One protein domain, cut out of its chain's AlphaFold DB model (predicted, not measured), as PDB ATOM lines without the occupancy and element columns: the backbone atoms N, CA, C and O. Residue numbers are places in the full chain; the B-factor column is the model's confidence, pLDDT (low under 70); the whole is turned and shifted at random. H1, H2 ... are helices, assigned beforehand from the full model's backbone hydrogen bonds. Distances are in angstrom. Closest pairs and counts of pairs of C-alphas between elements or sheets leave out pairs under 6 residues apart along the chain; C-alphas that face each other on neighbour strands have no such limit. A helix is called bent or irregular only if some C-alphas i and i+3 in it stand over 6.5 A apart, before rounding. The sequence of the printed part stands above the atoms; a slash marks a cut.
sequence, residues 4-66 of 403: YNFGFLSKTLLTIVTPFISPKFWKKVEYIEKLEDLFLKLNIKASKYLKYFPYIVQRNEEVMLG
ATOM      1  N   TYR A   4       2.310  42.404  27.143       33.97
ATOM      2  CA  TYR A   4       3.121  43.627  27.194       33.97
ATOM      3  C   TYR A   4       4.484  43.413  27.878       33.97
ATOM      4  O   TYR A   4       5.453  44.095  27.535       33.97
ATOM      5  N   ASN A   5       4.604  42.433  28.784       33.91
ATOM      6  CA  ASN A   5       5.840  42.220  29.534       33.91
ATOM      7  C   ASN A   5       6.966  41.622  28.690       33.91
ATOM      8  O   ASN A   5       8.114  41.942  28.963       33.91
ATOM      9  N   PHE A   6       6.711  40.834  27.639       39.66
ATOM     10  CA  PHE A   6       7.819  40.277  26.841       39.66
ATOM     11  C   PHE A   6       8.499  41.343  25.961       39.66
ATOM     12  O   PHE A   6       9.723  41.351  25.814       39.66
ATOM     13  N   GLY A   7       7.728  42.301  25.433       42.84
ATOM     14  CA  GLY A   7       8.262  43.468  24.718       42.84
ATOM     15  C   GLY A   7       8.992  44.455  25.637       42.84
ATOM     16  O   GLY A   7       9.963  45.084  25.218       42.84
ATOM     17  N   PHE A   8       8.562  44.570  26.897       41.09
ATOM     18  CA  PHE A   8       9.235  45.402  27.894       41.09
ATOM     19  C   PHE A   8      10.497  44.721  28.442       41.09
ATOM     20  O   PHE A   8      11.573  45.293  28.343       41.09
ATOM     21  N   LEU A   9      10.410  43.467  28.901       46.25
ATOM     22  CA  LEU A   9      11.541  42.669  29.390       46.25
ATOM     23  C   LEU A   9      12.630  42.500  28.335       46.25
ATOM     24  O   LEU A   9      13.801  42.633  28.672       46.25
ATOM     25  N   SER A  10      12.277  42.262  27.066       54.81
ATOM     26  CA  SER A  10      13.278  42.250  25.995       54.81
ATOM     27  C   SER A  10      13.959  43.610  25.875       54.81
ATOM     28  O   SER A  10      15.178  43.638  25.932       54.81
ATOM     29  N   LYS A  11      13.238  44.739  25.830       54.19
ATOM     30  CA  LYS A  11      13.855  46.082  25.818       54.19
ATOM     31  C   LYS A  11      14.713  46.367  27.058       54.19
ATOM     32  O   LYS A  11      15.812  46.898  26.911       54.19
ATOM     33  N   THR A  12      14.265  46.005  28.259       57.12
ATOM     34  CA  THR A  12      14.994  46.219  29.521       57.12
ATOM     35  C   THR A  12      16.250  45.358  29.593       57.12
ATOM     36  O   THR A  12      17.328  45.871  29.872       57.12
ATOM     37  N   LEU A  13      16.144  44.065  29.280       57.06
ATOM     38  CA  LEU A  13      17.275  43.142  29.270       57.06
ATOM     39  C   LEU A  13      18.265  43.529  28.168       57.06
ATOM     40  O   LEU A  13      19.457  43.626  28.430       57.06
ATOM     41  N   LEU A  14      17.777  43.886  26.978       60.22
ATOM     42  CA  LEU A  14      18.590  44.448  25.902       60.22
ATOM     43  C   LEU A  14      19.343  45.697  26.383       60.22
ATOM     44  O   LEU A  14      20.556  45.741  26.238       60.22
ATOM     45  N   THR A  15      18.664  46.637  27.053       60.97
ATOM     46  CA  THR A  15      19.258  47.851  27.653       60.97
ATOM     47  C   THR A  15      20.342  47.537  28.689       60.97
ATOM     48  O   THR A  15      21.370  48.211  28.710       60.97
ATOM     49  N   ILE A  16      20.156  46.499  29.508       64.81
ATOM     50  CA  ILE A  16      21.143  46.045  30.501       64.81
ATOM     51  C   ILE A  16      22.391  45.450  29.826       64.81
ATOM     52  O   ILE A  16      23.503  45.663  30.307       64.81
ATOM     53  N   VAL A  17      22.242  44.741  28.698       62.28
ATOM     54  CA  VAL A  17      23.384  44.152  27.969       62.28
ATOM     55  C   VAL A  17      24.013  45.142  26.965       62.28
ATOM     56  O   VAL A  17      25.189  45.001  26.632       62.28
ATOM     57  N   THR A  18      23.304  46.198  26.541       62.28
ATOM     58  CA  THR A  18      23.796  47.278  25.655       62.28
ATOM     59  C   THR A  18      25.206  47.794  25.966       62.28
ATOM     60  O   THR A  18      25.996  47.844  25.022       62.28
ATOM     61  N   PRO A  19      25.582  48.149  27.215       63.44
ATOM     62  CA  PRO A  19      26.938  48.630  27.516       63.44
ATOM     63  C   PRO A  19      28.043  47.572  27.335       63.44
ATOM     64  O   PRO A  19      29.200  47.933  27.131       63.44
ATOM     65  N   PHE A  20      27.707  46.277  27.355       65.56
ATOM     66  CA  PHE A  20      28.647  45.167  27.142       65.56
ATOM     67  C   PHE A  20      28.708  44.710  25.675       65.56
ATOM     68  O   PHE A  20      29.544  43.888  25.299       65.56
ATOM     69  N   ILE A  21      27.833  45.251  24.824       66.06
ATOM     70  CA  ILE A  21      27.714  44.916  23.408       66.06
ATOM     71  C   ILE A  21      28.381  46.013  22.575       66.06
ATOM     72  O   ILE A  21      27.993  47.178  22.623       66.06
ATOM     73  N   SER A  22      29.380  45.648  21.762       74.38
ATOM     74  CA  SER A  22      30.126  46.650  20.985       74.38
ATOM     75  C   SER A  22      29.205  47.490  20.075       74.38
ATOM     76  O   SER A  22      28.289  46.938  19.457       74.38
ATOM     77  N   PRO A  23      29.490  48.788  19.843       67.94
ATOM     78  CA  PRO A  23      28.722  49.614  18.901       67.94
ATOM     79  C   PRO A  23      28.658  49.053  17.467       67.94
ATOM     80  O   PRO A  23      27.764  49.396  16.695       67.94
ATOM     81  N   LYS A  24      29.591  48.163  17.094       70.81
ATOM     82  CA  LYS A  24      29.597  47.453  15.803       70.81
ATOM     83  C   LYS A  24      28.557  46.326  15.723       70.81
ATOM     84  O   LYS A  24      28.222  45.920  14.615       70.81
ATOM     85  N   PHE A  25      28.068  45.817  16.855       68.56
ATOM     86  CA  PHE A  25      26.978  44.840  16.912       68.56
ATOM     87  C   PHE A  25      25.626  45.525  16.719       68.56
ATOM     88  O   PHE A  25      24.838  45.057  15.910       68.56
ATOM     89  N   TRP A  26      25.392  46.684  17.345       65.56
ATOM     90  CA  TRP A  26      24.169  47.470  17.127       65.56
ATOM     91  C   TRP A  26      23.969  47.867  15.660       65.56
ATOM     92  O   TRP A  26      22.861  47.780  15.151       65.56
ATOM     93  N   LYS A  27      25.055  48.157  14.930       65.88
ATOM     94  CA  LYS A  27      25.037  48.357  13.466       65.88
ATOM     95  C   LYS A  27      24.707  47.099  12.635       65.88
ATOM     96  O   LYS A  27      24.648  47.192  11.414       65.88
ATOM     97  N   LYS A  28      24.549  45.933  13.268       69.69
ATOM     98  CA  LYS A  28      24.148  44.647  12.665       69.69
ATOM     99  C   LYS A  28      22.812  44.119  13.209       69.69
ATOM    100  O   LYS A  28      22.355  43.085  12.734       69.69
ATOM    101  N   VAL A  29      22.213  44.786  14.197       71.00
ATOM    102  CA  VAL A  29      20.873  44.463  14.699       71.00
ATOM    103  C   VAL A  29      19.874  45.282  13.899       71.00
ATOM    104  O   VAL A  29      19.901  46.509  13.935       71.00
ATOM    105  N   GLU A  30      18.997  44.597  13.180       70.75
ATOM    106  CA  GLU A  30      17.912  45.206  12.423       70.75
ATOM    107  C   GLU A  30      16.589  44.787  13.065       70.75
ATOM    108  O   GLU A  30      16.345  43.597  13.277       70.75
ATOM    109  N   TYR A  31      15.765  45.768  13.430       73.25
ATOM    110  CA  TYR A  31      14.429  45.510  13.951       73.25
ATOM    111  C   TYR A  31      13.495  45.257  12.777       73.25
ATOM    112  O   TYR A  31      13.437  46.054  11.845       73.25
ATOM    113  N   ILE A  32      12.789  44.136  12.831       75.69
ATOM    114  CA  ILE A  32      11.887  43.701  11.775       75.69
ATOM    115  C   ILE A  32      10.504  43.525  12.396       75.69
ATOM    116  O   ILE A  32      10.331  42.720  13.309       75.69
ATOM    117  N   GLU A  33       9.543  44.314  11.920       73.88
ATOM    118  CA  GLU A  33       8.182  44.359  12.468       73.88
ATOM    119  C   GLU A  33       7.261  43.294  11.853       73.88
ATOM    120  O   GLU A  33       6.290  42.887  12.489       73.88
ATOM    121  N   LYS A  34       7.577  42.817  10.640       81.81
ATOM    122  CA  LYS A  34       6.784  41.843   9.874       81.81
ATOM    123  C   LYS A  34       7.638  40.673   9.397       81.81
ATOM    124  O   LYS A  34       8.780  40.855   8.970       81.81
ATOM    125  N   LEU A  35       7.077  39.467   9.376       85.69
ATOM    126  CA  LEU A  35       7.720  38.306   8.764       85.69
ATOM    127  C   LEU A  35       7.922  38.512   7.259       85.69
ATOM    128  O   LEU A  35       8.905  38.014   6.717       85.69
ATOM    129  N   GLU A  36       7.053  39.274   6.585       83.56
ATOM    130  CA  GLU A  36       7.254  39.646   5.177       83.56
ATOM    131  C   GLU A  36       8.580  40.394   4.961       83.56
ATOM    132  O   GLU A  36       9.379  39.986   4.117       83.56
ATOM    133  N   ASP A  37       8.871  41.404   5.784       85.00
ATOM    134  CA  ASP A  37      10.121  42.167   5.718       85.00
ATOM    135  C   ASP A  37      11.338  41.269   6.010       85.00
ATOM    136  O   ASP A  37      12.368  41.373   5.341       85.00
ATOM    137  N   LEU A  38      11.209  40.311   6.939       86.75
ATOM    138  CA  LEU A  38      12.234  39.293   7.209       86.75
ATOM    139  C   LEU A  38      12.484  38.395   5.988       86.75
ATOM    140  O   LEU A  38      13.634  38.097   5.657       86.75
ATOM    141  N   PHE A  39      11.424  37.963   5.302       88.94
ATOM    142  CA  PHE A  39      11.523  37.131   4.103       88.94
ATOM    143  C   PHE A  39      12.140  37.887   2.922       88.94
ATOM    144  O   PHE A  39      12.994  37.326   2.231       88.94
ATOM    145  N   LEU A  40      11.772  39.158   2.735       86.75
ATOM    146  CA  LEU A  40      12.375  40.053   1.746       86.75
ATOM    147  C   LEU A  40      13.865  40.272   2.041       86.75
ATOM    148  O   LEU A  40      14.700  40.073   1.159       86.75
ATOM    149  N   LYS A  41      14.219  40.598   3.292       86.62
ATOM    150  CA  LYS A  41      15.605  40.860   3.711       86.62
ATOM    151  C   LYS A  41      16.516  39.645   3.544       86.62
ATOM    152  O   LYS A  41      17.651  39.783   3.095       86.62
ATOM    153  N   LEU A  42      16.018  38.456   3.884       87.06
ATOM    154  CA  LEU A  42      16.742  37.193   3.724       87.06
ATOM    155  C   LEU A  42      16.675  36.630   2.291       87.06
ATOM    156  O   LEU A  42      17.315  35.615   2.017       87.06
ATOM    157  N   ASN A  43      15.916  37.257   1.382       88.38
ATOM    158  CA  ASN A  43      15.643  36.781   0.022       88.38
ATOM    159  C   ASN A  43      15.134  35.320  -0.013       88.38
ATOM    160  O   ASN A  43      15.588  34.483  -0.800       88.38
ATOM    161  N   ILE A  44      14.191  34.991   0.877       87.12
ATOM    162  CA  ILE A  44      13.597  33.652   0.998       87.12
ATOM    163  C   ILE A  44      12.090  33.674   0.749       87.12
ATOM    164  O   ILE A  44      11.379  34.612   1.086       87.12
ATOM    165  N   LYS A  45      11.565  32.589   0.172       85.69
ATOM    166  CA  LYS A  45      10.130  32.467  -0.120       85.69
ATOM    167  C   LYS A  45       9.344  32.152   1.153       85.69
ATOM    168  O   LYS A  45       9.464  31.039   1.670       85.69
ATOM    169  N   ALA A  46       8.490  33.082   1.589       81.38
ATOM    170  CA  ALA A  46       7.597  32.936   2.744       81.38
ATOM    171  C   ALA A  46       6.913  31.555   2.796       81.38
ATOM    172  O   ALA A  46       7.037  30.831   3.781       81.38
ATOM    173  N   SER A  47       6.316  31.114   1.684       77.50
ATOM    174  CA  SER A  47       5.619  29.821   1.553       77.50
ATOM    175  C   SER A  47       6.448  28.574   1.899       77.50
ATOM    176  O   SER A  47       5.877  27.526   2.189       77.50
ATOM    177  N   LYS A  48       7.787  28.655   1.893       80.38
ATOM    178  CA  LYS A  48       8.685  27.554   2.282       80.38
ATOM    179  C   LYS A  48       9.137  27.637   3.745       80.38
ATOM    180  O   LYS A  48       9.415  26.593   4.341       80.38
ATOM    181  N   TYR A  49       9.231  28.845   4.306       85.00
ATOM    182  CA  TYR A  49       9.889  29.106   5.593       85.00
ATOM    183  C   TYR A  49       8.950  29.548   6.722       85.00
ATOM    184  O   TYR A  49       9.311  29.404   7.887       85.00
ATOM    185  N   LEU A  50       7.733  29.993   6.413       85.56
ATOM    186  CA  LEU A  50       6.746  30.455   7.393       85.56
ATOM    187  C   LEU A  50       6.458  29.412   8.492       85.56
ATOM    188  O   LEU A  50       6.397  29.750   9.667       85.56
ATOM    189  N   LYS A  51       6.445  28.121   8.141       85.88
ATOM    190  CA  LYS A  51       6.303  26.983   9.073       85.88
ATOM    191  C   LYS A  51       7.374  26.844  10.165       85.88
ATOM    192  O   LYS A  51       7.197  26.034  11.074       85.88
ATOM    193  N   TYR A  52       8.499  27.555  10.062       86.50
ATOM    194  CA  TYR A  52       9.527  27.572  11.108       86.50
ATOM    195  C   TYR A  52       9.226  28.604  12.206       86.50
ATOM    196  O   TYR A  52       9.814  28.522  13.281       86.50
ATOM    197  N   PHE A  53       8.289  29.528  11.969       88.44
ATOM    198  CA  PHE A  53       7.860  30.517  12.952       88.44
ATOM    199  C   PHE A  53       6.743  29.941  13.834       88.44
ATOM    200  O   PHE A  53       5.827  29.301  13.304       88.44
ATOM    201  N   PRO A  54       6.789  30.153  15.167       88.50
ATOM    202  CA  PRO A  54       5.724  29.733  16.071       88.50
ATOM    203  C   PRO A  54       4.358  30.281  15.655       88.50
ATOM    204  O   PRO A  54       4.261  31.384  15.116       88.50
ATOM    205  N   TYR A  55       3.299  29.525  15.954       91.38
ATOM    206  CA  TYR A  55       1.928  29.897  15.604       91.38
ATOM    207  C   TYR A  55       1.546  31.293  16.131       91.38
ATOM    208  O   TYR A  55       1.102  32.127  15.349       91.38
ATOM    209  N   ILE A  56       1.838  31.577  17.407       91.38
ATOM    210  CA  ILE A  56       1.618  32.884  18.052       91.38
ATOM    211  C   ILE A  56       2.242  34.061  17.283       91.38
ATOM    212  O   ILE A  56       1.637  35.123  17.197       91.38
ATOM    213  N   VAL A  57       3.418  33.883  16.665       90.25
ATOM    214  CA  VAL A  57       4.086  34.953  15.901       90.25
ATOM    215  C   VAL A  57       3.305  35.264  14.625       90.25
ATOM    216  O   VAL A  57       3.005  36.424  14.359       90.25
ATOM    217  N   GLN A  58       2.916  34.226  13.875       91.50
ATOM    218  CA  GLN A  58       2.109  34.386  12.660       91.50
ATOM    219  C   GLN A  58       0.712  34.935  12.976       91.50
ATOM    220  O   GLN A  58       0.217  35.804  12.267       91.50
ATOM    221  N   ARG A  59       0.086  34.456  14.060       91.81
ATOM    222  CA  ARG A  59      -1.225  34.925  14.520       91.81
ATOM    223  C   ARG A  59      -1.183  36.410  14.873       91.81
ATOM    224  O   ARG A  59      -2.042  37.154  14.416       91.81
ATOM    225  N   ASN A  60      -0.196  36.837  15.661       90.56
ATOM    226  CA  ASN A  60      -0.077  38.232  16.083       90.56
ATOM    227  C   ASN A  60       0.156  39.166  14.889       90.56
ATOM    228  O   ASN A  60      -0.471  40.220  14.829       90.56
ATOM    229  N   GLU A  61       0.971  38.761  13.911       89.38
ATOM    230  CA  GLU A  61       1.118  39.495  12.650       89.38
ATOM    231  C   GLU A  61      -0.208  39.575  11.874       89.38
ATOM    232  O   GLU A  61      -0.621  40.666  11.481       89.38
ATOM    233  N   GLU A  62      -0.925  38.457  11.706       90.44
ATOM    234  CA  GLU A  62      -2.227  38.432  11.021       90.44
ATOM    235  C   GLU A  62      -3.260  39.346  11.708       90.44
ATOM    236  O   GLU A  62      -3.975  40.068  11.013       90.44
ATOM    237  N   VAL A  63      -3.292  39.395  13.049       90.81
ATOM    238  CA  VAL A  63      -4.128  40.341  13.818       90.81
ATOM    239  C   VAL A  63      -3.679  41.791  13.615       90.81
ATOM    240  O   VAL A  63      -4.519  42.654  13.361       90.81
ATOM    241  N   MET A  64      -2.377  42.084  13.712       87.81
ATOM    242  CA  MET A  64      -1.840  43.446  13.559       87.81
ATOM    243  C   MET A  64      -2.083  44.023  12.160       87.81
ATOM    244  O   MET A  64      -2.276  45.229  12.019       87.81
ATOM    245  N   LEU A  65      -2.121  43.172  11.132       87.81
ATOM    246  CA  LEU A  65      -2.464  43.544   9.758       87.81
ATOM    247  C   LEU A  65      -3.986  43.632   9.505       87.81
ATOM    248  O   LEU A  65      -4.401  43.884   8.375       87.81
ATOM    249  N   GLY A  66      -4.827  43.427  10.526       88.62
ATOM    250  CA  GLY A  66      -6.291  43.456  10.413       88.62
ATOM    251  C   GLY A  66      -6.895  42.246   9.687       88.62
ATOM    252  O   GLY A  66      -8.059  42.287   9.283       88.62
TER     253      GLY A  66
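What this domain is: This is residues 4 to 66 of the 403 residues of the protein "Rho-GAP domain-containing protein" of Plasmodium falciparum FCH/4 (UniProt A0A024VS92). One long helix, H1, sticks out over residues 4 to 17 as a free arm; after residue 20 the backbone turns through the tiny H2 and folds back along residues 27 to 34 to a loose cluster of three short helices, H3, H4 and H5, leaving open space between arm and cluster. The printed part has 63 residues with five named helices, H1 to H5 in chain order, and no named strand; the class is all helix. It is loose, with a radius of gyration of the C-alphas of 14.4 A, and spans 38 by 28 by 19 A.

How they stand to each other: Begin with H1, residues 4 to 20, which touches no helix; it is irregular, with C-alphas 16 and 19 7.0 A apart. A tight link leads to H2, residues 23 to 26, which is apart from H1. Look next at H3, residues 35 to 41, and H4, residues 46 to 52: they are close but not clearly touching, at a steep tilt of 63 degrees, opposite ways, with the closest C-alphas, Phe 39 and Ala 46, 5.9 A apart. H4 is irregular too, with C-alphas 48 and 51 7.2 A apart. H5, residues 55 to 64, is close to H3 but not clearly touching, about perpendicular at 86 degrees; the closest C-alphas, Leu 35 and Glu 61, are 7.8 A apart. H4 and H5 are only just apart, at 8.0 A. In H3 and H5 every O i to N i+4 pair is within hydrogen-bond range, against 11 of 13 in H1 and 1 of 3 in H4, where 2 of 4 O i to N i+3 pairs are; H2 is too short for an O i to N i+4 pair.

Where its parts are: Find C-alpha 4 at (3.121, 43.627, 27.194); from there H1 runs 25.6 A to C-alpha 20 at (28.647, 45.167, 27.142). H5 runs 14.2 A and ends at C-alpha 64, (-1.840, 43.446, 13.559).

The domain as a whole: The C-alphas farthest apart, those of Phe 20 and Gly 66, are 38.8 A apart. The printed part has no cut and no long link. Confidence is low, with pLDDT under 70, at residues 4 to 21, 23 and 25 to 28.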